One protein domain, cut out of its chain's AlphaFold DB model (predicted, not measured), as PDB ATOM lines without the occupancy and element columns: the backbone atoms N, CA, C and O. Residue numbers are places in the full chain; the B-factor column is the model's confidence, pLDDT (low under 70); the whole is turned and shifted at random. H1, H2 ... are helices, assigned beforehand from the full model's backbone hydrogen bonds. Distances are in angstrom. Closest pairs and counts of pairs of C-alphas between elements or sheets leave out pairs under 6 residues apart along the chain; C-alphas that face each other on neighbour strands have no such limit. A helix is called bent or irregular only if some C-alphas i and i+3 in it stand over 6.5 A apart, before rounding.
ATOM      1  N   LEU A  25      30.110 -31.726  11.189       86.31
ATOM      2  CA  LEU A  25      30.099 -31.267   9.803       86.31
ATOM      3  C   LEU A  25      30.039 -32.451   8.827       86.31
ATOM      4  O   LEU A  25      29.223 -32.452   7.913       86.31
ATOM      5  N   GLU A  26      30.827 -33.505   9.064       86.00
ATOM      6  CA  GLU A  26      30.762 -34.732   8.255       86.00
ATOM      7  C   GLU A  26      29.370 -35.375   8.305       86.00
ATOM      8  O   GLU A  26      28.877 -35.855   7.287       86.00
ATOM      9  N   VAL A  27      28.706 -35.346   9.468       85.69
ATOM     10  CA  VAL A  27      27.362 -35.917   9.617       85.69
ATOM     11  C   VAL A  27      26.331 -35.204   8.745       85.69
ATOM     12  O   VAL A  27      25.497 -35.878   8.139       85.69
ATOM     13  N   VAL A  28      26.400 -33.873   8.663       86.94
ATOM     14  CA  VAL A  28      25.517 -33.064   7.810       86.94
ATOM     15  C   VAL A  28      25.721 -33.399   6.330       86.94
ATOM     16  O   VAL A  28      24.745 -33.604   5.606       86.94
ATOM     17  N   HIS A  29      26.976 -33.552   5.903       87.94
ATOM     18  CA  HIS A  29      27.314 -33.825   4.502       87.94
ATOM     19  C   HIS A  29      27.007 -35.250   4.032       87.94
ATOM     20  O   HIS A  29      27.082 -35.550   2.840       87.94
ATOM     21  N   HIS A  30      26.594 -36.154   4.926       88.69
ATOM     22  CA  HIS A  30      26.149 -37.484   4.510       88.69
ATOM     23  C   HIS A  30      24.962 -37.435   3.534       88.69
ATOM     24  O   HIS A  30      24.790 -38.373   2.759       88.69
ATOM     25  N   LEU A  31      24.149 -36.372   3.547       87.75
ATOM     26  CA  LEU A  31      22.992 -36.244   2.656       87.75
ATOM     27  C   LEU A  31      23.279 -35.528   1.333       87.75
ATOM     28  O   LEU A  31      22.366 -35.450   0.508       87.75
ATOM     29  N   ASP A  32      24.505 -35.057   1.095       90.62
ATOM     30  CA  ASP A  32      24.861 -34.265  -0.093       90.62
ATOM     31  C   ASP A  32      24.438 -34.961  -1.396       90.62
ATOM     32  O   ASP A  32      23.860 -34.341  -2.284       90.62
ATOM     33  N   PHE A  33      24.593 -36.287  -1.476       88.75
ATOM     34  CA  PHE A  33      24.147 -37.059  -2.640       88.75
ATOM     35  C   PHE A  33      22.636 -36.940  -2.909       88.75
ATOM     36  O   PHE A  33      22.210 -36.837  -4.060       88.75
ATOM     37  N   MET A  34      21.806 -36.965  -1.862       91.69
ATOM     38  CA  MET A  34      20.355 -36.824  -2.016       91.69
ATOM     39  C   MET A  34      19.964 -35.398  -2.391       91.69
ATOM     40  O   MET A  34      19.028 -35.211  -3.172       91.69
ATOM     41  N   ILE A  35      20.695 -34.410  -1.874       93.62
ATOM     42  CA  ILE A  35      20.547 -33.001  -2.246       93.62
ATOM     43  C   ILE A  35      20.852 -32.831  -3.739       93.62
ATOM     44  O   ILE A  35      19.991 -32.377  -4.497       93.62
ATOM     45  N   ASP A  36      22.018 -33.292  -4.189       91.56
ATOM     46  CA  ASP A  36      22.457 -33.182  -5.580       91.56
ATOM     47  C   ASP A  36      21.520 -33.916  -6.545       91.56
ATOM     48  O   ASP A  36      21.170 -33.393  -7.605       91.56
ATOM     49  N   TYR A  37      21.049 -35.110  -6.173       91.44
ATOM     50  CA  TYR A  37      20.067 -35.848  -6.966       91.44
ATOM     51  C   TYR A  37      18.745 -35.081  -7.106       91.44
ATOM     52  O   TYR A  37      18.211 -34.951  -8.211       91.44
ATOM     53  N   THR A  38      18.232 -34.540  -5.999       93.81
ATOM     54  CA  THR A  38      16.985 -33.761  -5.973       93.81
ATOM     55  C   THR A  38      17.095 -32.524  -6.866       93.81
ATOM     56  O   THR A  38      16.200 -32.236  -7.662       93.81
ATOM     57  N   ILE A  39      18.233 -31.838  -6.813       93.75
ATOM     58  CA  ILE A  39      18.502 -30.646  -7.623       93.75
ATOM     59  C   ILE A  39      18.723 -31.005  -9.094       93.75
ATOM     60  O   ILE A  39      18.279 -30.278  -9.983       93.75
ATOM     61  N   SER A  40      19.339 -32.149  -9.390       92.12
ATOM     62  CA  SER A  40      19.455 -32.661 -10.758       92.12
ATOM     63  C   SER A  40      18.083 -32.972 -11.371       92.12
ATOM     64  O   SER A  40      17.833 -32.657 -12.538       92.12
ATOM     65  N   LEU A  41      17.154 -33.545 -10.596       92.38
ATOM     66  CA  LEU A  41      15.777 -33.774 -11.049       92.38
ATOM     67  C   LEU A  41      15.055 -32.465 -11.376       92.38
ATOM     68  O   LEU A  41      14.400 -32.382 -12.418       92.38
ATOM     69  N   TRP A  42      15.205 -31.463 -10.510       94.94
ATOM     70  CA  TRP A  42      14.634 -30.133 -10.704       94.94
ATOM     71  C   TRP A  42      15.220 -29.432 -11.936       94.94
ATOM     72  O   TRP A  42      14.497 -29.127 -12.880       94.94
ATOM     73  N   SER A  43      16.544 -29.265 -11.980       91.75
ATOM     74  CA  SER A  43      17.243 -28.553 -13.061       91.75
ATOM     75  C   SER A  43      17.089 -29.217 -14.435       91.75
ATOM     76  O   SER A  43      17.138 -28.538 -15.458       91.75
ATOM     77  N   SER A  44      16.860 -30.535 -14.488       91.69
ATOM     78  CA  SER A  44      16.572 -31.252 -15.740       91.69
ATOM     79  C   SER A  44      15.104 -31.189 -16.184       91.69
ATOM     80  O   SER A  44      14.765 -31.763 -17.220       91.69
ATOM     81  N   GLY A  45      14.226 -30.540 -15.412       91.00
ATOM     82  CA  GLY A  45      12.790 -30.446 -15.687       91.00
ATOM     83  C   GLY A  45      12.033 -31.770 -15.530       91.00
ATOM     84  O   GLY A  45      10.899 -31.896 -15.989       91.00
ATOM     85  N   LYS A  46      12.650 -32.783 -14.906       91.56
ATOM     86  CA  LYS A  46      12.035 -34.106 -14.694       91.56
ATOM     87  C   LYS A  46      11.058 -34.125 -13.520       91.56
ATOM     88  O   LYS A  46      10.241 -35.041 -13.441       91.56
ATOM     89  N   ALA A  47      11.148 -33.144 -12.626       92.50
ATOM     90  CA  ALA A  47      10.240 -32.946 -11.505       92.50
ATOM     91  C   ALA A  47       9.826 -31.470 -11.419       92.50
ATOM     92  O   ALA A  47      10.618 -30.581 -11.722       92.50
ATOM     93  N   ASN A  48       8.577 -31.221 -11.018       93.81
ATOM     94  CA  ASN A  48       8.050 -29.868 -10.826       93.81
ATOM     95  C   ASN A  48       8.443 -29.302  -9.443       93.81
ATOM     96  O   ASN A  48       8.844 -30.048  -8.549       93.81
ATOM     97  N   ASN A  49       8.274 -27.989  -9.255       95.12
ATOM     98  CA  ASN A  49       8.648 -27.296  -8.015       95.12
ATOM     99  C   ASN A  49       7.928 -27.837  -6.773       95.12
ATOM    100  O   ASN A  49       8.542 -27.924  -5.715       95.12
ATOM    101  N   HIS A  50       6.662 -28.241  -6.889       95.00
ATOM    102  CA  HIS A  50       5.883 -28.773  -5.764       95.00
ATOM    103  C   HIS A  50       6.445 -30.099  -5.243       95.00
ATOM    104  O   HIS A  50       6.625 -30.281  -4.038       95.00
ATOM    105  N   ASP A  51       6.756 -31.028  -6.146       93.06
ATOM    106  CA  ASP A  51       7.303 -32.332  -5.775       93.06
ATOM    107  C   ASP A  51       8.735 -32.200  -5.238       93.06
ATOM    108  O   ASP A  51       9.064 -32.791  -4.209       93.06
ATOM    109  N   VAL A  52       9.563 -31.357  -5.863       95.31
ATOM    110  CA  VAL A  52      10.927 -31.062  -5.390       95.31
ATOM    111  C   VAL A  52      10.896 -30.369  -4.027       95.31
ATOM    112  O   VAL A  52      11.655 -30.748  -3.140       95.31
ATOM    113  N   ALA A  53       9.984 -29.420  -3.797       96.62
ATOM    114  CA  ALA A  53       9.842 -28.750  -2.506       96.62
ATOM    115  C   ALA A  53       9.531 -29.738  -1.376       96.62
ATOM    116  O   ALA A  53      10.114 -29.644  -0.295       96.62
ATOM    117  N   LYS A  54       8.659 -30.725  -1.626       95.12
ATOM    118  CA  LYS A  54       8.402 -31.809  -0.665       95.12
ATOM    119  C   LYS A  54       9.651 -32.643  -0.397       95.12
ATOM    120  O   LYS A  54       9.883 -33.011   0.752       95.12
ATOM    121  N   MET A  55      10.446 -32.932  -1.430       94.25
ATOM    122  CA  MET A  55      11.717 -33.641  -1.267       94.25
ATOM    123  C   MET A  55      12.700 -32.830  -0.417       94.25
ATOM    124  O   MET A  55      13.264 -33.397   0.512       94.25
ATOM    125  N   CYS A  56      12.845 -31.520  -0.649       96.19
ATOM    126  CA  CYS A  56      13.701 -30.657   0.170       96.19
ATOM    127  C   CYS A  56      13.280 -30.676   1.646       96.19
ATOM    128  O   CYS A  56      14.104 -30.969   2.507       96.19
ATOM    129  N   VAL A  57      11.985 -30.476   1.940       95.88
ATOM    130  CA  VAL A  57      11.447 -30.564   3.314       95.88
ATOM    131  C   VAL A  57      11.773 -31.915   3.950       95.88
ATOM    132  O   VAL A  57      12.218 -31.978   5.096       95.88
ATOM    133  N   HIS A  58      11.543 -33.004   3.215       93.31
ATOM    134  CA  HIS A  58      11.750 -34.349   3.734       93.31
ATOM    135  C   HIS A  58      13.228 -34.641   4.005       93.31
ATOM    136  O   HIS A  58      13.558 -35.153   5.070       93.31
ATOM    137  N   ILE A  59      14.121 -34.276   3.083       93.56
ATOM    138  CA  ILE A  59      15.568 -34.467   3.231       93.56
ATOM    139  C   ILE A  59      16.099 -33.646   4.407       93.56
ATOM    140  O   ILE A  59      16.860 -34.189   5.204       93.56
ATOM    141  N   THR A  60      15.664 -32.391   4.578       94.88
ATOM    142  CA  THR A  60      16.036 -31.582   5.749       94.88
ATOM    143  C   THR A  60      15.595 -32.258   7.048       94.88
ATOM    144  O   THR A  60      16.417 -32.463   7.937       94.88
ATOM    145  N   ALA A  61      14.336 -32.697   7.140       93.81
ATOM    146  CA  ALA A  61      13.830 -33.391   8.327       93.81
ATOM    147  C   ALA A  61      14.596 -34.696   8.614       93.81
ATOM    148  O   ALA A  61      15.010 -34.944   9.748       93.81
ATOM    149  N   CYS A  62      14.838 -35.514   7.586       91.62
ATOM    150  CA  CYS A  62      15.632 -36.734   7.705       91.62
ATOM    151  C   CYS A  62      17.079 -36.446   8.117       91.62
ATOM    152  O   CYS A  62      17.645 -37.221   8.883       91.62
ATOM    153  N   GLY A  63      17.669 -35.342   7.658       91.69
ATOM    154  CA  GLY A  63      19.013 -34.923   8.050       91.69
ATOM    155  C   GLY A  63      19.129 -34.560   9.511       91.69
ATOM    156  O   GLY A  63      20.084 -34.972  10.162       91.69
ATOM    157  N   ILE A  64      18.124 -33.882  10.055       94.19
ATOM    158  CA  ILE A  64      18.079 -33.573  11.484       94.19
ATOM    159  C   ILE A  64      17.928 -34.834  12.328       94.19
ATOM    160  O   ILE A  64      18.640 -34.995  13.320       94.19
ATOM    161  N   GLU A  65      17.053 -35.757  11.936       92.12
ATOM    162  CA  GLU A  65      16.913 -37.031  12.648       92.12
ATOM    163  C   GLU A  65      18.181 -37.890  12.538       92.12
ATOM    164  O   GLU A  65      18.637 -38.463  13.532       92.12
ATOM    165  N   HIS A  66      18.822 -37.909  11.366       90.81
ATOM    166  CA  HIS A  66      20.116 -38.562  11.174       90.81
ATOM    167  C   HIS A  66      21.187 -37.959  12.088       90.81
ATOM    168  O   HIS A  66      21.892 -38.695  12.784       90.81
ATOM    169  N   PHE A  67      21.255 -36.628  12.163       92.00
ATOM    170  CA  PHE A  67      22.194 -35.909  13.016       92.00
ATOM    171  C   PHE A  67      22.010 -36.262  14.494       92.00
ATOM    172  O   PHE A  67      22.978 -36.647  15.147       92.00
ATOM    173  N   LYS A  68      20.769 -36.233  15.001       92.19
ATOM    174  CA  LYS A  68      20.437 -36.648  16.379       92.19
ATOM    175  C   LYS A  68      20.867 -38.081  16.674       92.19
ATOM    176  O   LYS A  68      21.341 -38.368  17.768       92.19
ATOM    177  N   SER A  69      20.683 -38.985  15.713       89.94
ATOM    178  CA  SER A  69      21.017 -40.399  15.900       89.94
ATOM    179  C   SER A  69      22.526 -40.668  15.888       89.94
ATOM    180  O   SER A  69      22.989 -41.607  16.535       89.94
ATOM    181  N   THR A  70      23.296 -39.840  15.174       88.69
ATOM    182  CA  THR A  70      24.740 -40.027  14.973       88.69
ATOM    183  C   THR A  70      25.581 -39.248  15.987       88.69
ATOM    184  O   THR A  70      26.670 -39.693  16.353       88.69
ATOM    185  N   VAL A  71      25.086 -38.102  16.463       88.19
ATOM    186  CA  VAL A  71      25.758 -37.234  17.437       88.19
ATOM    187  C   VAL A  71      25.027 -37.330  18.783       88.19
ATOM    188  O   VAL A  71      24.111 -36.544  19.038       88.19
ATOM    189  N   PRO A  72      25.394 -38.292  19.656       79.50
ATOM    190  CA  PRO A  72      24.803 -38.382  20.987       79.50
ATOM    191  C   PRO A  72      25.069 -37.090  21.774       79.50
ATOM    192  O   PRO A  72      26.111 -36.456  21.600       79.50
ATOM    193  N   ASP A  73      24.119 -36.697  22.624       86.25
ATOM    194  CA  ASP A  73      24.158 -35.471  23.440       86.25
ATOM    195  C   ASP A  73      24.139 -34.143  22.650       86.25
ATOM    196  O   ASP A  73      24.551 -33.099  23.166       86.25
ATOM    197  N   CYS A  74      23.637 -34.139  21.406       90.75
ATOM    198  CA  CYS A  74      23.478 -32.901  20.642       90.75
ATOM    199  C   CYS A  74      22.581 -31.885  21.378       90.75
ATOM    200  O   CYS A  74      21.472 -32.202  21.817       90.75
ATOM    201  N   ASN A  75      23.041 -30.637  21.483       93.31
ATOM    202  CA  ASN A  75      22.256 -29.548  22.063       93.31
ATOM    203  C   ASN A  75      21.457 -28.780  20.988       93.31
ATOM    204  O   ASN A  75      21.600 -29.015  19.788       93.31
ATOM    205  N   ALA A  76      20.608 -27.846  21.424       94.62
ATOM    206  CA  ALA A  76      19.749 -27.070  20.527       94.62
ATOM    207  C   ALA A  76      20.531 -26.217  19.509       94.62
ATOM    208  O   ALA A  76      20.083 -26.061  18.376       94.62
ATOM    209  N   ASP A  77      21.700 -25.695  19.884       95.38
ATOM    210  CA  ASP A  77      22.523 -24.884  18.983       95.38
ATOM    211  C   ASP A  77      23.209 -25.753  17.927       95.38
ATOM    212  O   ASP A  77      23.256 -25.384  16.759       95.38
ATOM    213  N   MET A  78      23.657 -26.955  18.297       93.88
ATOM    214  CA  MET A  78      24.190 -27.937  17.349       93.88
ATOM    215  C   MET A  78      23.133 -28.366  16.331       93.88
ATOM    216  O   MET A  78      23.448 -28.470  15.151       93.88
ATOM    217  N   LEU A  79      21.890 -28.589  16.772       94.75
ATOM    218  CA  LEU A  79      20.787 -28.952  15.878       94.75
ATOM    219  C   LEU A  79      20.444 -27.830  14.903       94.75
ATOM    220  O   LEU A  79      20.272 -28.091  13.719       94.75
ATOM    221  N   ARG A  80      20.396 -26.588  15.390       94.81
ATOM    222  CA  ARG A  80      20.151 -25.416  14.545       94.81
ATOM    223  C   ARG A  80      21.264 -25.219  13.522       94.81
ATOM    224  O   ARG A  80      20.982 -25.022  12.354       94.81
ATOM    225  N   ASN A  81      22.521 -25.359  13.943       95.06
ATOM    226  CA  ASN A  81      23.660 -25.276  13.032       95.06
ATOM    227  C   ASN A  81      23.635 -26.399  11.985       95.06
ATOM    228  O   ASN A  81      23.991 -26.164  10.837       95.06
ATOM    229  N   ALA A  82      23.214 -27.611  12.363       94.94
ATOM    230  CA  ALA A  82      23.052 -28.709  11.416       94.94
ATOM    231  C   ALA A  82      21.939 -28.417  10.398       94.94
ATOM    232  O   ALA A  82      22.124 -28.660   9.210       94.94
ATOM    233  N   GLU A  83      20.806 -27.869  10.845       95.75
ATOM    234  CA  GLU A  83      19.709 -27.449   9.966       95.75
ATOM    235  C   GLU A  83      20.144 -26.362   8.987       95.75
ATOM    236  O   GLU A  83      19.966 -26.518   7.778       95.75
ATOM    237  N   ASP A  84      20.775 -25.309   9.506       95.56
ATOM    238  CA  ASP A  84      21.301 -24.198   8.721       95.56
ATOM    239  C   ASP A  84      22.288 -24.700   7.661       95.56
ATOM    240  O   ASP A  84      22.201 -24.297   6.501       95.56
ATOM    241  N   GLU A  85      23.186 -25.618   8.022       95.44
ATOM    242  CA  GLU A  85      24.166 -26.179   7.091       95.44
ATOM    243  C   GLU A  85      23.500 -27.044   6.008       95.44
ATOM    244  O   GLU A  85      23.820 -26.901   4.829       95.44
ATOM    245  N   ILE A  86      22.500 -27.869   6.350       95.00
ATOM    246  CA  ILE A  86      21.729 -28.634   5.351       95.00
ATOM    247  C   ILE A  86      21.034 -27.684   4.363       95.00
ATOM    248  O   ILE A  86      21.085 -27.893   3.147       95.00
ATOM    249  N   ILE A  87      20.383 -26.633   4.868       96.44
ATOM    250  CA  ILE A  87      19.696 -25.634   4.039       96.44
ATOM    251  C   ILE A  87      20.702 -24.897   3.145       96.44
ATOM    252  O   ILE A  87      20.441 -24.700   1.954       96.44
ATOM    253  N   ARG A  88      21.863 -24.517   3.685       95.12
ATOM    254  CA  ARG A  88      22.941 -23.878   2.921       95.12
ATOM    255  C   ARG A  88      23.455 -24.779   1.812       95.12
ATOM    256  O   ARG A  88      23.617 -24.291   0.697       95.12
ATOM    257  N   THR A  89      23.635 -26.073   2.062       93.94
ATOM    258  CA  THR A  89      24.028 -27.036   1.024       93.94
ATOM    259  C   THR A  89      22.996 -27.092  -0.102       93.94
ATOM    260  O   THR A  89      23.367 -26.966  -1.270       93.94
ATOM    261  N   PHE A  90      21.698 -27.169   0.218       95.69
ATOM    262  CA  PHE A  90      20.634 -27.089  -0.788       95.69
ATOM    263  C   PHE A  90      20.724 -25.819  -1.635       95.69
ATOM    264  O   PHE A  90      20.706 -25.892  -2.862       95.69
ATOM    265  N   ILE A  91      20.825 -24.655  -0.992       95.81
ATOM    266  CA  ILE A  91      20.873 -23.362  -1.684       95.81
ATOM    267  C   ILE A  91      22.132 -23.245  -2.537       95.81
ATOM    268  O   ILE A  91      22.053 -22.773  -3.671       95.81
ATOM    269  N   CYS A  92      23.276 -23.713  -2.046       92.62
ATOM    270  CA  CYS A  92      24.521 -23.736  -2.802       92.62
ATOM    271  C   CYS A  92      24.415 -24.612  -4.049       92.62
ATOM    272  O   CYS A  92      24.745 -24.145  -5.139       92.62
ATOM    273  N   SER A  93      23.913 -25.842  -3.925       91.81
ATOM    274  CA  SER A  93      23.745 -26.738  -5.073       91.81
ATOM    275  C   SER A  93      22.683 -26.212  -6.056       91.81
ATOM    276  O   SER A  93      22.876 -26.288  -7.270       91.81
ATOM    277  N   LEU A  94      21.600 -25.595  -5.566       93.25
ATOM    278  CA  LEU A  94      20.577 -24.953  -6.400       93.25
ATOM    279  C   LEU A  94      21.164 -23.774  -7.178       93.25
ATOM    280  O   LEU A  94      21.006 -23.689  -8.393       93.25
ATOM    281  N   THR A  95      21.897 -22.900  -6.490       91.75
ATOM    282  CA  THR A  95      22.581 -21.755  -7.097       91.75
ATOM    283  C   THR A  95      23.590 -22.227  -8.132       91.75
ATOM    284  O   THR A  95      23.596 -21.720  -9.249       91.75
ATOM    285  N   ALA A  96      24.393 -23.243  -7.809       88.88
ATOM    286  CA  ALA A  96      25.342 -23.833  -8.742       88.88
ATOM    287  C   ALA A  96      24.644 -24.383  -9.991       88.88
ATOM    288  O   ALA A  96      25.171 -24.225 -11.084       88.88
ATOM    289  N   SER A  97      23.444 -24.957  -9.874       88.69
ATOM    290  CA  SER A  97      22.701 -25.452 -11.040       88.69
ATOM    291  C   SER A  97      22.252 -24.349 -12.012       88.69
ATOM    292  O   SER A  97      22.052 -24.634 -13.193       88.69
ATOM    293  N   LEU A  98      22.165 -23.087 -11.558       88.25
ATOM    294  CA  LEU A  98      21.889 -21.934 -12.425       88.25
ATOM    295  C   LEU A  98      23.073 -21.575 -13.332       88.25
ATOM    296  O   LEU A  98      22.890 -20.911 -14.352       88.25
ATOM    297  N   PHE A  99      24.285 -21.992 -12.966       84.75
ATOM    298  CA  PHE A  99      25.512 -21.679 -13.685       84.75
ATOM    299  C   PHE A  99      26.138 -22.977 -14.201       84.75
ATOM    300  O   PHE A  99      26.542 -23.842 -13.433       84.75
ATOM    301  N   HIS A 100      26.269 -23.136 -15.517       68.19
ATOM    302  CA  HIS A 100      26.930 -24.313 -16.089       68.19
ATOM    303  C   HIS A 100      28.401 -24.394 -15.642       68.19
ATOM    304  O   HIS A 100      29.247 -23.748 -16.251       68.19
ATOM    305  N   ALA A 101      28.688 -25.163 -14.581       54.44
ATOM    306  CA  ALA A 101      30.008 -25.562 -14.068       54.44
ATOM    307  C   ALA A 101      31.161 -24.569 -14.353       54.44
ATOM    308  O   ALA A 101      32.226 -24.956 -14.844       54.44
ATOM    309  N   SER A 102      30.952 -23.274 -14.092       51.75
ATOM    310  CA  SER A 102      31.921 -22.225 -14.414       51.75
ATOM    311  C   SER A 102      32.828 -21.912 -13.215       51.75
ATOM    312  O   SER A 102      32.512 -22.184 -12.057       51.75
ATOM    313  N   LYS A 103      34.020 -21.377 -13.505       51.28
ATOM    314  CA  LYS A 103      35.203 -21.288 -12.621       51.28
ATOM    315  C   LYS A 103      35.093 -20.355 -11.393       51.28
ATOM    316  O   LYS A 103      36.099 -20.157 -10.718       51.28
ATOM    317  N   GLN A 104      33.934 -19.789 -11.067       58.72
ATOM    318  CA  GLN A 104      33.805 -18.705 -10.076       58.72
ATOM    319  C   GLN A 104      33.157 -19.152  -8.757       58.72
ATOM    320  O   GLN A 104      32.192 -18.555  -8.288       58.72
ATOM    321  N   LYS A 105      33.732 -20.181  -8.118       64.44
ATOM    322  CA  LYS A 105      33.252 -20.717  -6.828       64.44
ATOM    323  C   LYS A 105      33.097 -19.657  -5.728       64.44
ATOM    324  O   LYS A 105      32.228 -19.802  -4.887       64.44
ATOM    325  N   VAL A 106      33.912 -18.601  -5.746       63.53
ATOM    326  CA  VAL A 106      33.895 -17.517  -4.743       63.53
ATOM    327  C   VAL A 106      32.866 -16.429  -5.059       63.53
ATOM    328  O   VAL A 106      32.422 -15.721  -4.166       63.53
ATOM    329  N   GLU A 107      32.478 -16.243  -6.318       66.50
ATOM    330  CA  GLU A 107      31.582 -15.130  -6.651       66.50
ATOM    331  C   GLU A 107      30.120 -15.520  -6.423       66.50
ATOM    332  O   GLU A 107      29.348 -14.735  -5.872       66.50
ATOM    333  N   TYR A 108      29.737 -16.762  -6.742       79.19
ATOM    334  CA  TYR A 108      28.384 -17.220  -6.439       79.19
ATOM    335  C   TYR A 108      28.171 -17.572  -4.960       79.19
ATOM    336  O   TYR A 108      27.018 -17.692  -4.568       79.19
ATOM    337  N   THR A 109      29.205 -17.657  -4.104       85.12
ATOM    338  CA  THR A 109      28.982 -17.791  -2.645       85.12
ATOM    339  C   THR A 109      28.266 -16.572  -2.073       85.12
ATOM    340  O   THR A 109      27.415 -16.729  -1.207       85.12
ATOM    341  N   VAL A 110      28.520 -15.374  -2.617       91.94
ATOM    342  CA  VAL A 110      27.763 -14.165  -2.251       91.94
ATOM    343  C   VAL A 110      26.288 -14.324  -2.620       91.94
ATOM    344  O   VAL A 110      25.410 -13.992  -1.829       91.94
ATOM    345  N   LEU A 111      26.001 -14.869  -3.805       94.00
ATOM    346  CA  LEU A 111      24.629 -15.149  -4.220       94.00
ATOM    347  C   LEU A 111      23.977 -16.217  -3.328       94.00
ATOM    348  O   LEU A 111      22.823 -16.041  -2.947       94.00
ATOM    349  N   CYS A 112      24.706 -17.269  -2.947       94.50
ATOM    350  CA  CYS A 112      24.223 -18.282  -2.007       94.50
ATOM    351  C   CYS A 112      23.837 -17.667  -0.656       94.50
ATOM    352  O   CYS A 112      22.765 -17.972  -0.142       94.50
ATOM    353  N   ASP A 113      24.671 -16.786  -0.097       95.56
ATOM    354  CA  ASP A 113      24.389 -16.124   1.181       95.56
ATOM    355  C   ASP A 113      23.158 -15.216   1.096       95.56
ATOM    356  O   ASP A 113      22.299 -15.248   1.977       95.56
ATOM    357  N   LEU A 114      23.023 -14.456   0.005       97.00
ATOM    358  CA  LEU A 114      21.846 -13.615  -0.223       97.00
ATOM    359  C   LEU A 114      20.571 -14.445  -0.369       97.00
ATOM    360  O   LEU A 114      19.542 -14.105   0.214       97.00
ATOM    361  N   LEU A 115      20.637 -15.541  -1.125       97.38
ATOM    362  CA  LEU A 115      19.521 -16.469  -1.286       97.38
ATOM    363  C   LEU A 115      19.166 -17.151   0.036       97.38
ATOM    364  O   LEU A 115      17.982 -17.305   0.319       97.38
ATOM    365  N   TYR A 116      20.153 -17.504   0.860       97.38
ATOM    366  CA  TYR A 116      19.936 -18.059   2.193       97.38
ATOM    367  C   TYR A 116      19.200 -17.078   3.104       97.38
ATOM    368  O   TYR A 116      18.131 -17.411   3.616       97.38
ATOM    369  N   SER A 117      19.716 -15.857   3.262       96.81
ATOM    370  CA  SER A 117      19.058 -14.829   4.076       96.81
ATOM    371  C   SER A 117      17.644 -14.552   3.575       96.81
ATOM    372  O   SER A 117      16.695 -14.554   4.353       96.81
ATOM    373  N   PHE A 118      17.461 -14.419   2.259       97.19
ATOM    374  CA  PHE A 118      16.141 -14.207   1.675       97.19
ATOM    375  C   PHE A 118      15.190 -15.386   1.920       97.19
ATOM    376  O   PHE A 118      14.020 -15.190   2.247       97.19
ATOM    377  N   PHE A 119      15.683 -16.618   1.808       97.12
ATOM    378  CA  PHE A 119      14.901 -17.822   2.059       97.12
ATOM    379  C   PHE A 119      14.409 -17.904   3.506       97.12
ATOM    380  O   PHE A 119      13.229 -18.172   3.750       97.12
ATOM    381  N   VAL A 120      15.298 -17.643   4.464       95.12
ATOM    382  CA  VAL A 120      14.982 -17.703   5.893       95.12
ATOM    383  C   VAL A 120      14.077 -16.540   6.300       95.12
ATOM    384  O   VAL A 120      13.017 -16.759   6.887       95.12
ATOM    385  N   GLU A 121      14.458 -15.312   5.957       93.81
ATOM    386  CA  GLU A 121      13.830 -14.098   6.483       93.81
ATOM    387  C   GLU A 121      12.573 -13.699   5.706       93.81
ATOM    388  O   GLU A 121      11.575 -13.298   6.300       93.81
ATOM    389  N   GLN A 122      12.600 -13.819   4.376       93.69
ATOM    390  CA  GLN A 122      11.552 -13.278   3.504       93.69
ATOM    391  C   GLN A 122      10.590 -14.364   3.010       93.69
ATOM    392  O   GLN A 122       9.391 -14.121   2.881       93.69
ATOM    393  N   LEU A 123      11.090 -15.581   2.760       93.06
ATOM    394  CA  LEU A 123      10.265 -16.708   2.306       93.06
ATOM    395  C   LEU A 123       9.793 -17.621   3.442       93.06
ATOM    396  O   LEU A 123       9.000 -18.528   3.184       93.06
ATOM    397  N   SER A 124      10.244 -17.395   4.681       92.75
ATOM    398  CA  SER A 124       9.908 -18.228   5.846       92.75
ATOM    399  C   SER A 124      10.156 -19.719   5.584       92.75
ATOM    400  O   SER A 124       9.312 -20.562   5.891       92.75
ATOM    401  N   GLN A 125      11.279 -20.024   4.933       94.19
ATOM    402  CA  GLN A 125      11.685 -21.370   4.529       94.19
ATOM    403  C   GLN A 125      10.687 -22.118   3.615       94.19
ATOM    404  O   GLN A 125      10.647 -23.350   3.567       94.19
ATOM    405  N   LYS A 126       9.865 -21.399   2.839       96.19
ATOM    406  CA  LYS A 126       8.971 -22.012   1.841       96.19
ATOM    407  C   LYS A 126       9.749 -22.445   0.598       96.19
ATOM    408  O   LYS A 126       9.948 -21.655  -0.322       96.19
ATOM    409  N   TRP A 127      10.153 -23.715   0.559       97.25
ATOM    410  CA  TRP A 127      10.952 -24.304  -0.526       97.25
ATOM    411  C   TRP A 127      10.377 -24.086  -1.927       97.25
ATOM    412  O   TRP A 127      11.113 -23.735  -2.841       97.25
ATOM    413  N   GLU A 128       9.064 -24.232  -2.100       96.31
ATOM    414  CA  GLU A 128       8.422 -24.031  -3.405       96.31
ATOM    415  C   GLU A 128       8.577 -22.588  -3.911       96.31
ATOM    416  O   GLU A 128       8.833 -22.370  -5.093       96.31
ATOM    417  N   ALA A 129       8.507 -21.601  -3.010       95.56
ATOM    418  CA  ALA A 129       8.720 -20.199  -3.358       95.56
ATOM    419  C   ALA A 129      10.185 -19.915  -3.726       95.56
ATOM    420  O   ALA A 129      10.440 -19.108  -4.618       95.56
ATOM    421  N   LEU A 130      11.141 -20.589  -3.076       97.06
ATOM    422  CA  LEU A 130      12.559 -20.496  -3.429       97.06
ATOM    423  C   LEU A 130      12.829 -21.085  -4.819       97.06
ATOM    424  O   LEU A 130      13.493 -20.446  -5.628       97.06
ATOM    425  N   LEU A 131      12.297 -22.276  -5.111       96.94
ATOM    426  CA  LEU A 131      12.452 -22.921  -6.419       96.94
ATOM    427  C   LEU A 131      11.851 -22.064  -7.537       96.94
ATOM    428  O   LEU A 131      12.498 -21.857  -8.560       96.94
ATOM    429  N   LEU A 132      10.664 -21.494  -7.304       95.38
ATOM    430  CA  LEU A 132      10.038 -20.554  -8.232       95.38
ATOM    431  C   LEU A 132      10.903 -19.305  -8.450       95.38
ATOM    432  O   LEU A 132      11.115 -18.905  -9.590       95.38
ATOM    433  N   LEU A 133      11.445 -18.712  -7.379       95.81
ATOM    434  CA  LEU A 133      12.357 -17.572  -7.496       95.81
ATOM    435  C   LEU A 133      13.570 -17.918  -8.364       95.81
ATOM    436  O   LEU A 133      13.944 -17.120  -9.217       95.81
ATOM    437  N   LEU A 134      14.175 -19.090  -8.168       95.44
ATOM    438  CA  LEU A 134      15.363 -19.510  -8.915       95.44
ATOM    439  C   LEU A 134      15.054 -19.799 -10.390       95.44
ATOM    440  O   LEU A 134      15.870 -19.480 -11.251       95.44
ATOM    441  N   GLU A 135      13.878 -20.352 -10.690       93.75
ATOM    442  CA  GLU A 135      13.389 -20.555 -12.060       93.75
ATOM    443  C   GLU A 135      13.129 -19.218 -12.777       93.75
ATOM    444  O   GLU A 135      13.474 -19.044 -13.949       93.75
ATOM    445  N   GLU A 136      12.560 -18.242 -12.066       94.56
ATOM    446  CA  GLU A 136      12.252 -16.920 -12.612       94.56
ATOM    447  C   GLU A 136      13.470 -16.005 -12.718       94.56
ATOM    448  O   GLU A 136      13.499 -15.132 -13.587       94.56
ATOM    449  N   LEU A 137      14.480 -16.178 -11.862       94.94
ATOM    450  CA  LEU A 137      15.606 -15.255 -11.732       94.94
ATOM    451  C   LEU A 137      16.300 -14.941 -13.076       94.94
ATOM    452  O   LEU A 137      16.460 -13.753 -13.381       94.94
ATOM    453  N   PRO A 138      16.627 -15.921 -13.946       92.62
ATOM    454  CA  PRO A 138      17.181 -15.631 -15.269       92.62
ATOM    455  C   PRO A 138      16.217 -14.840 -16.166       92.62
ATOM    456  O   PRO A 138      16.640 -13.958 -16.914       92.62
ATOM    457  N   LEU A 139      14.912 -15.122 -16.102       93.75
ATOM    458  CA  LEU A 139      13.890 -14.443 -16.907       93.75
ATOM    459  C   LEU A 139      13.712 -12.988 -16.462       93.75
ATOM    460  O   LEU A 139      13.645 -12.083 -17.297       93.75
ATOM    461  N   VAL A 140      13.692 -12.756 -15.153       95.19
ATOM    462  CA  VAL A 140      13.585 -11.422 -14.563       95.19
ATOM    463  C   VAL A 140      14.814 -10.593 -14.905       95.19
ATOM    464  O   VAL A 140      14.703  -9.478 -15.415       95.19
ATOM    465  N   VAL A 141      16.004 -11.145 -14.671       94.38
ATOM    466  CA  VAL A 141      17.249 -10.381 -14.768       94.38
ATOM    467  C   VAL A 141      17.694 -10.165 -16.212       94.38
ATOM    468  O   VAL A 141      18.151  -9.063 -16.530       94.38
ATOM    469  N   LEU A 142      17.569 -11.175 -17.076       91.25
ATOM    470  CA  LEU A 142      18.113 -11.139 -18.440       91.25
ATOM    471  C   LEU A 142      17.068 -10.769 -19.497       91.25
ATOM    472  O   LEU A 142      17.430 -10.267 -20.558       91.25
ATOM    473  N   LYS A 143      15.778 -11.012 -19.233       91.81
ATOM    474  CA  LYS A 143      14.689 -10.752 -20.194       91.81
ATOM    475  C   LYS A 143      13.702  -9.679 -19.729       91.81
ATOM    476  O   LYS A 143      12.801  -9.335 -20.489       91.81
ATOM    477  N   GLY A 144      13.852  -9.151 -18.512       91.38
ATOM    478  CA  GLY A 144      12.971  -8.114 -17.969       91.38
ATOM    479  C   GLY A 144      11.540  -8.592 -17.710       91.38
ATOM    480  O   GLY A 144      10.621  -7.775 -17.665       91.38
ATOM    481  N   VAL A 145      11.334  -9.905 -17.571       94.94
ATOM    482  CA  VAL A 145      10.022 -10.468 -17.232       94.94
ATOM    483  C   VAL A 145       9.689 -10.099 -15.778       94.94
ATOM    484  O   VAL A 145      10.557 -10.220 -14.917       94.94
ATOM    485  N   PRO A 146       8.468  -9.640 -15.457       89.50
ATOM    486  CA  PRO A 146       8.086  -9.402 -14.067       89.50
ATOM    487  C   PRO A 146       8.125 -10.698 -13.247       89.50
ATOM    488  O   PRO A 146       7.676 -11.736 -13.727       89.50
ATOM    489  N   THR A 147       8.616 -10.638 -12.005       91.44
ATOM    490  CA  THR A 147       8.528 -11.786 -11.086       91.44
ATOM    491  C   THR A 147       7.085 -12.020 -10.650       91.44
ATOM    492  O   THR A 147       6.317 -11.069 -10.473       91.44
ATOM    493  N   THR A 148       6.712 -13.283 -10.449       91.62
ATOM    494  CA  THR A 148       5.426 -13.633  -9.835       91.62
ATOM    495  C   THR A 148       5.494 -13.636  -8.307       91.62
ATOM    496  O   THR A 148       4.453 -13.694  -7.640       91.62
ATOM    497  N   LEU A 149       6.698 -13.521  -7.732       87.56
ATOM    498  CA  LEU A 149       6.899 -13.463  -6.294       87.56
ATOM    499  C   LEU A 149       6.280 -12.187  -5.708       87.56
ATOM    500  O   LEU A 149       6.607 -11.061  -6.085       87.56
ATOM    501  N   LYS A 150       5.389 -12.363  -4.733       87.44
ATOM    502  CA  LYS A 150       4.747 -11.249  -4.026       87.44
ATOM    503  C   LYS A 150       5.662 -10.727  -2.922       87.44
ATOM    504  O   LYS A 150       5.657 -11.251  -1.811       87.44
ATOM    505  N   LEU A 151       6.416  -9.679  -3.230       86.69
ATOM    506  CA  LEU A 151       7.238  -8.946  -2.267       86.69
ATOM    507  C   LEU A 151       6.348  -7.958  -1.499       86.69
ATOM    508  O   LEU A 151       5.770  -7.047  -2.089       86.69
ATOM    509  N   VAL A 152       6.179  -8.180  -0.194       85.38
ATOM    510  CA  VAL A 152       5.199  -7.454   0.642       85.38
ATOM    511  C   VAL A 152       5.816  -6.348   1.501       85.38
ATOM    512  O   VAL A 152       5.086  -5.605   2.153       85.38
ATOM    513  N   SER A 153       7.145  -6.221   1.505       90.31
ATOM    514  CA  SER A 153       7.874  -5.210   2.279       90.31
ATOM    515  C   SER A 153       8.960  -4.520   1.449       90.31
ATOM    516  O   SER A 153       9.483  -5.074   0.475       90.31
ATOM    517  N   GLU A 154       9.339  -3.306   1.852       92.44
ATOM    518  CA  GLU A 154      10.464  -2.584   1.243       92.44
ATOM    519  C   GLU A 154      11.780  -3.356   1.414       92.44
ATOM    520  O   GLU A 154      12.590  -3.420   0.494       92.44
ATOM    521  N   GLU A 155      11.965  -3.998   2.567       92.56
ATOM    522  CA  GLU A 155      13.118  -4.851   2.853       92.56
ATOM    523  C   GLU A 155      13.181  -6.052   1.902       92.56
ATOM    524  O   GLU A 155      14.197  -6.243   1.237       92.56
ATOM    525  N   SER A 156      12.071  -6.779   1.721       91.50
ATOM    526  CA  SER A 156      11.993  -7.887   0.760       91.50
ATOM    527  C   SER A 156      12.316  -7.429  -0.666       91.50
ATOM    528  O   SER A 156      13.004  -8.128  -1.407       91.50
ATOM    529  N   SER A 157      11.891  -6.215  -1.033       93.69
ATOM    530  CA  SER A 157      12.183  -5.619  -2.339       93.69
ATOM    531  C   SER A 157      13.666  -5.295  -2.506       93.69
ATOM    532  O   SER A 157      14.237  -5.600  -3.551       93.69
ATOM    533  N   LYS A 158      14.309  -4.719  -1.481       95.44
ATOM    534  CA  LYS A 158      15.751  -4.418  -1.489       95.44
ATOM    535  C   LYS A 158      16.585  -5.693  -1.572       95.44
ATOM    536  O   LYS A 158      17.467  -5.780  -2.425       95.44
ATOM    537  N   SER A 159      16.272  -6.695  -0.753       95.88
ATOM    538  CA  SER A 159      16.977  -7.979  -0.762       95.88
ATOM    539  C   SER A 159      16.822  -8.694  -2.107       95.88
ATOM    540  O   SER A 159      17.805  -9.171  -2.670       95.88
ATOM    541  N   PHE A 160      15.618  -8.686  -2.691       96.50
ATOM    542  CA  PHE A 160      15.395  -9.234  -4.031       96.50
ATOM    543  C   PHE A 160      16.183  -8.480  -5.112       96.50
ATOM    544  O   PHE A 160      16.824  -9.097  -5.959       96.50
ATOM    545  N   GLN A 161      16.213  -7.144  -5.066       95.56
ATOM    546  CA  GLN A 161      17.023  -6.336  -5.988       95.56
ATOM    547  C   GLN A 161      18.522  -6.639  -5.869       95.56
ATOM    548  O   GLN A 161      19.221  -6.654  -6.884       95.56
ATOM    549  N   GLN A 162      19.015  -6.898  -4.656       96.56
ATOM    550  CA  GLN A 162      20.399  -7.301  -4.427       96.56
ATOM    551  C   GLN A 162      20.693  -8.680  -5.032       96.56
ATOM    552  O   GLN A 162      21.688  -8.831  -5.733       96.56
ATOM    553  N   ILE A 163      19.793  -9.654  -4.867       96.81
ATOM    554  CA  ILE A 163      19.891 -10.963  -5.535       96.81
ATOM    555  C   ILE A 163      19.952 -10.788  -7.057       96.81
ATOM    556  O   ILE A 163      20.838 -11.338  -7.712       96.81
ATOM    557  N   CYS A 164      19.050  -9.986  -7.631       95.75
ATOM    558  CA  CYS A 164      19.019  -9.728  -9.070       95.75
ATOM    559  C   CYS A 164      20.307  -9.073  -9.587       95.75
ATOM    560  O   CYS A 164      20.793  -9.442 -10.657       95.75
ATOM    561  N   SER A 165      20.855  -8.095  -8.859       94.62
ATOM    562  CA  SER A 165      22.076  -7.397  -9.273       94.62
ATOM    563  C   SER A 165      23.302  -8.307  -9.200       94.62
ATOM    564  O   SER A 165      24.071  -8.351 -10.161       94.62
ATOM    565  N   THR A 166      23.438  -9.097  -8.132       94.06
ATOM    566  CA  THR A 166      24.504 -10.097  -7.996       94.06
ATOM    567  C   THR A 166      24.391 -11.175  -9.072       94.06
ATOM    568  O   THR A 166      25.378 -11.471  -9.741       94.06
ATOM    569  N   TYR A 167      23.192 -11.712  -9.327       92.88
ATOM    570  CA  TYR A 167      22.984 -12.690 -10.401       92.88
ATOM    571  C   TYR A 167      23.367 -12.135 -11.781       92.88
ATOM    572  O   TYR A 167      24.011 -12.835 -12.567       92.88
ATOM    573  N   ARG A 168      23.022 -10.872 -12.078       91.88
ATOM    574  CA  ARG A 168      23.415 -10.211 -13.333       91.88
ATOM    575  C   ARG A 168      24.932 -10.151 -13.483       91.88
ATOM    576  O   ARG A 168      25.442 -10.559 -14.516       91.88
ATOM    577  N   GLN A 169      25.642  -9.693 -12.452       89.56
ATOM    578  CA  GLN A 169      27.105  -9.584 -12.474       89.56
ATOM    579  C   GLN A 169      27.775 -10.937 -12.750       89.56
ATOM    580  O   GLN A 169      28.672 -11.020 -13.588       89.56
ATOM    581  N   LEU A 170      27.287 -11.998 -12.103       87.50
ATOM    582  CA  LEU A 170      27.769 -13.366 -12.308       87.50
ATOM    583  C   LEU A 170      27.471 -13.886 -13.721       87.50
ATOM    584  O   LEU A 170      28.283 -14.595 -14.310       87.50
ATOM    585  N   SER A 171      26.316 -13.521 -14.279       84.81
ATOM    586  CA  SER A 171      25.912 -13.922 -15.633       84.81
ATOM    587  C   SER A 171      26.701 -13.176 -16.721       84.81
ATOM    588  O   SER A 171      27.148 -13.779 -17.698       84.81
ATOM    589  N   ASP A 172      26.930 -11.873 -16.537       79.12
ATOM    590  CA  ASP A 172      27.642 -10.999 -17.481       79.12
ATOM    591  C   ASP A 172      29.159 -11.265 -17.515       79.12
ATOM    592  O   ASP A 172      29.821 -11.001 -18.526       79.12
ATOM    593  N   GLY A 173      29.710 -11.876 -16.456       63.31
ATOM    594  CA  GLY A 173      31.081 -12.399 -16.411       63.31
ATOM    595  C   GLY A 173      31.402 -13.433 -17.504       63.31
ATOM    596  O   GLY A 173      32.576 -13.701 -17.767       63.31
ATOM    597  N   GLY A 174      30.383 -13.967 -18.195       51.56
ATOM    598  CA  GLY A 174      30.517 -14.819 -19.383       51.56
ATOM    599  C   GLY A 174      30.420 -14.100 -20.739       51.56
ATOM    600  O   GLY A 174      30.813 -14.681 -21.749       51.56
TER     601      GLY A 174
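This is residues 25 to 174 of the 190 residues of an uncharacterized protein of Bacteroides caccae (UniProt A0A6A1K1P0). Helices H2, H3 and H4 make an up-and-down bundle, each running against the one before it, with the short H1 packed on H3 and H4. H5 crosses H4 and has H7 side by side with it, while the kinked H6 bridges from H3 to H7; residues 72 to 77 stick out. The printed part has 150 residues with seven named helices, H1 to H7 in order, and no named strand: the class is all helix. It is compact, with a radius of gyration of the C-alphas of 15.7 A, and only just elongated, spanning 50 by 33 by 30 A.

H1, residues 25 to 29, begins at C-alpha 25 (30.099, -31.267, 9.803) and is 6.5 A long. H2, residues 32 to 43, measures 16.1 A. H3, residues 49 to 70, measures 30.8 A. H4, residues 76 to 98, is the longest helix by residues, 33.4 A from C-alpha 76 (19.749, -27.070, 20.527) to C-alpha 98. H5, residues 107 to 122, measures 22.5 A. H6, residues 127 to 143, measures 24.2 A; it has a kink of 34 degrees near residue 136 and is only just irregular, with C-alphas 135 and 138 7.0 A apart. H7, residues 154 to 172, measures 26.8 A and ends at C-alpha 172 (27.642, -10.999, -17.481).

H4 is the hub, touching five helices. With residues 82 to 86 alone it touches H1; the closest C-alphas, of Val 28 and Ala 82, are 6.2 A apart. H2 and H3 form a helical hairpin at a shallow tilt of 3 degrees, opposite ways, closest at the C-alphas of Trp 42 and Val 52, 6.5 A. H3 and H4 form another, at a tilt of 37 degrees, only just steep; the C-alphas of Thr 60 and Ile 86 come closest, 6.4 A. H5 touches H4 at a steep tilt of 56 degrees, closest at the C-alphas of Cys 92 and Cys 112, 5.5 A. H7 touches H5 at a shallow tilt of 21 degrees, opposite ways, closest at the C-alphas of Gln 122 and Ser 156, 6.1 A. H6 touches H3 with residues 127 to 132 alone, closest at the C-alphas of Ala 53 and Trp 127, 5.0 A, and touches H7 with residues 137 to 142 alone, closest at the C-alphas of Val 141 and Cys 164, 6.0 A. H4 and H7 are apart. Every O i to N i+4 pair is within hydrogen-bond range in H1, H2, H3, H4 and H7, against 11 of 12 in H5 and 11 of 13 in H6.

The two C-alphas farthest apart, of Asp 73 and Lys 143, are 51.0 A apart. Residues 72 to 77, of which 76 to 77 belong to H4, stand free. The printed part has no cut and no long link. Mean pLDDT of the printed part is 90.4; residues 100 to 107 and 173 to 174 are under 70.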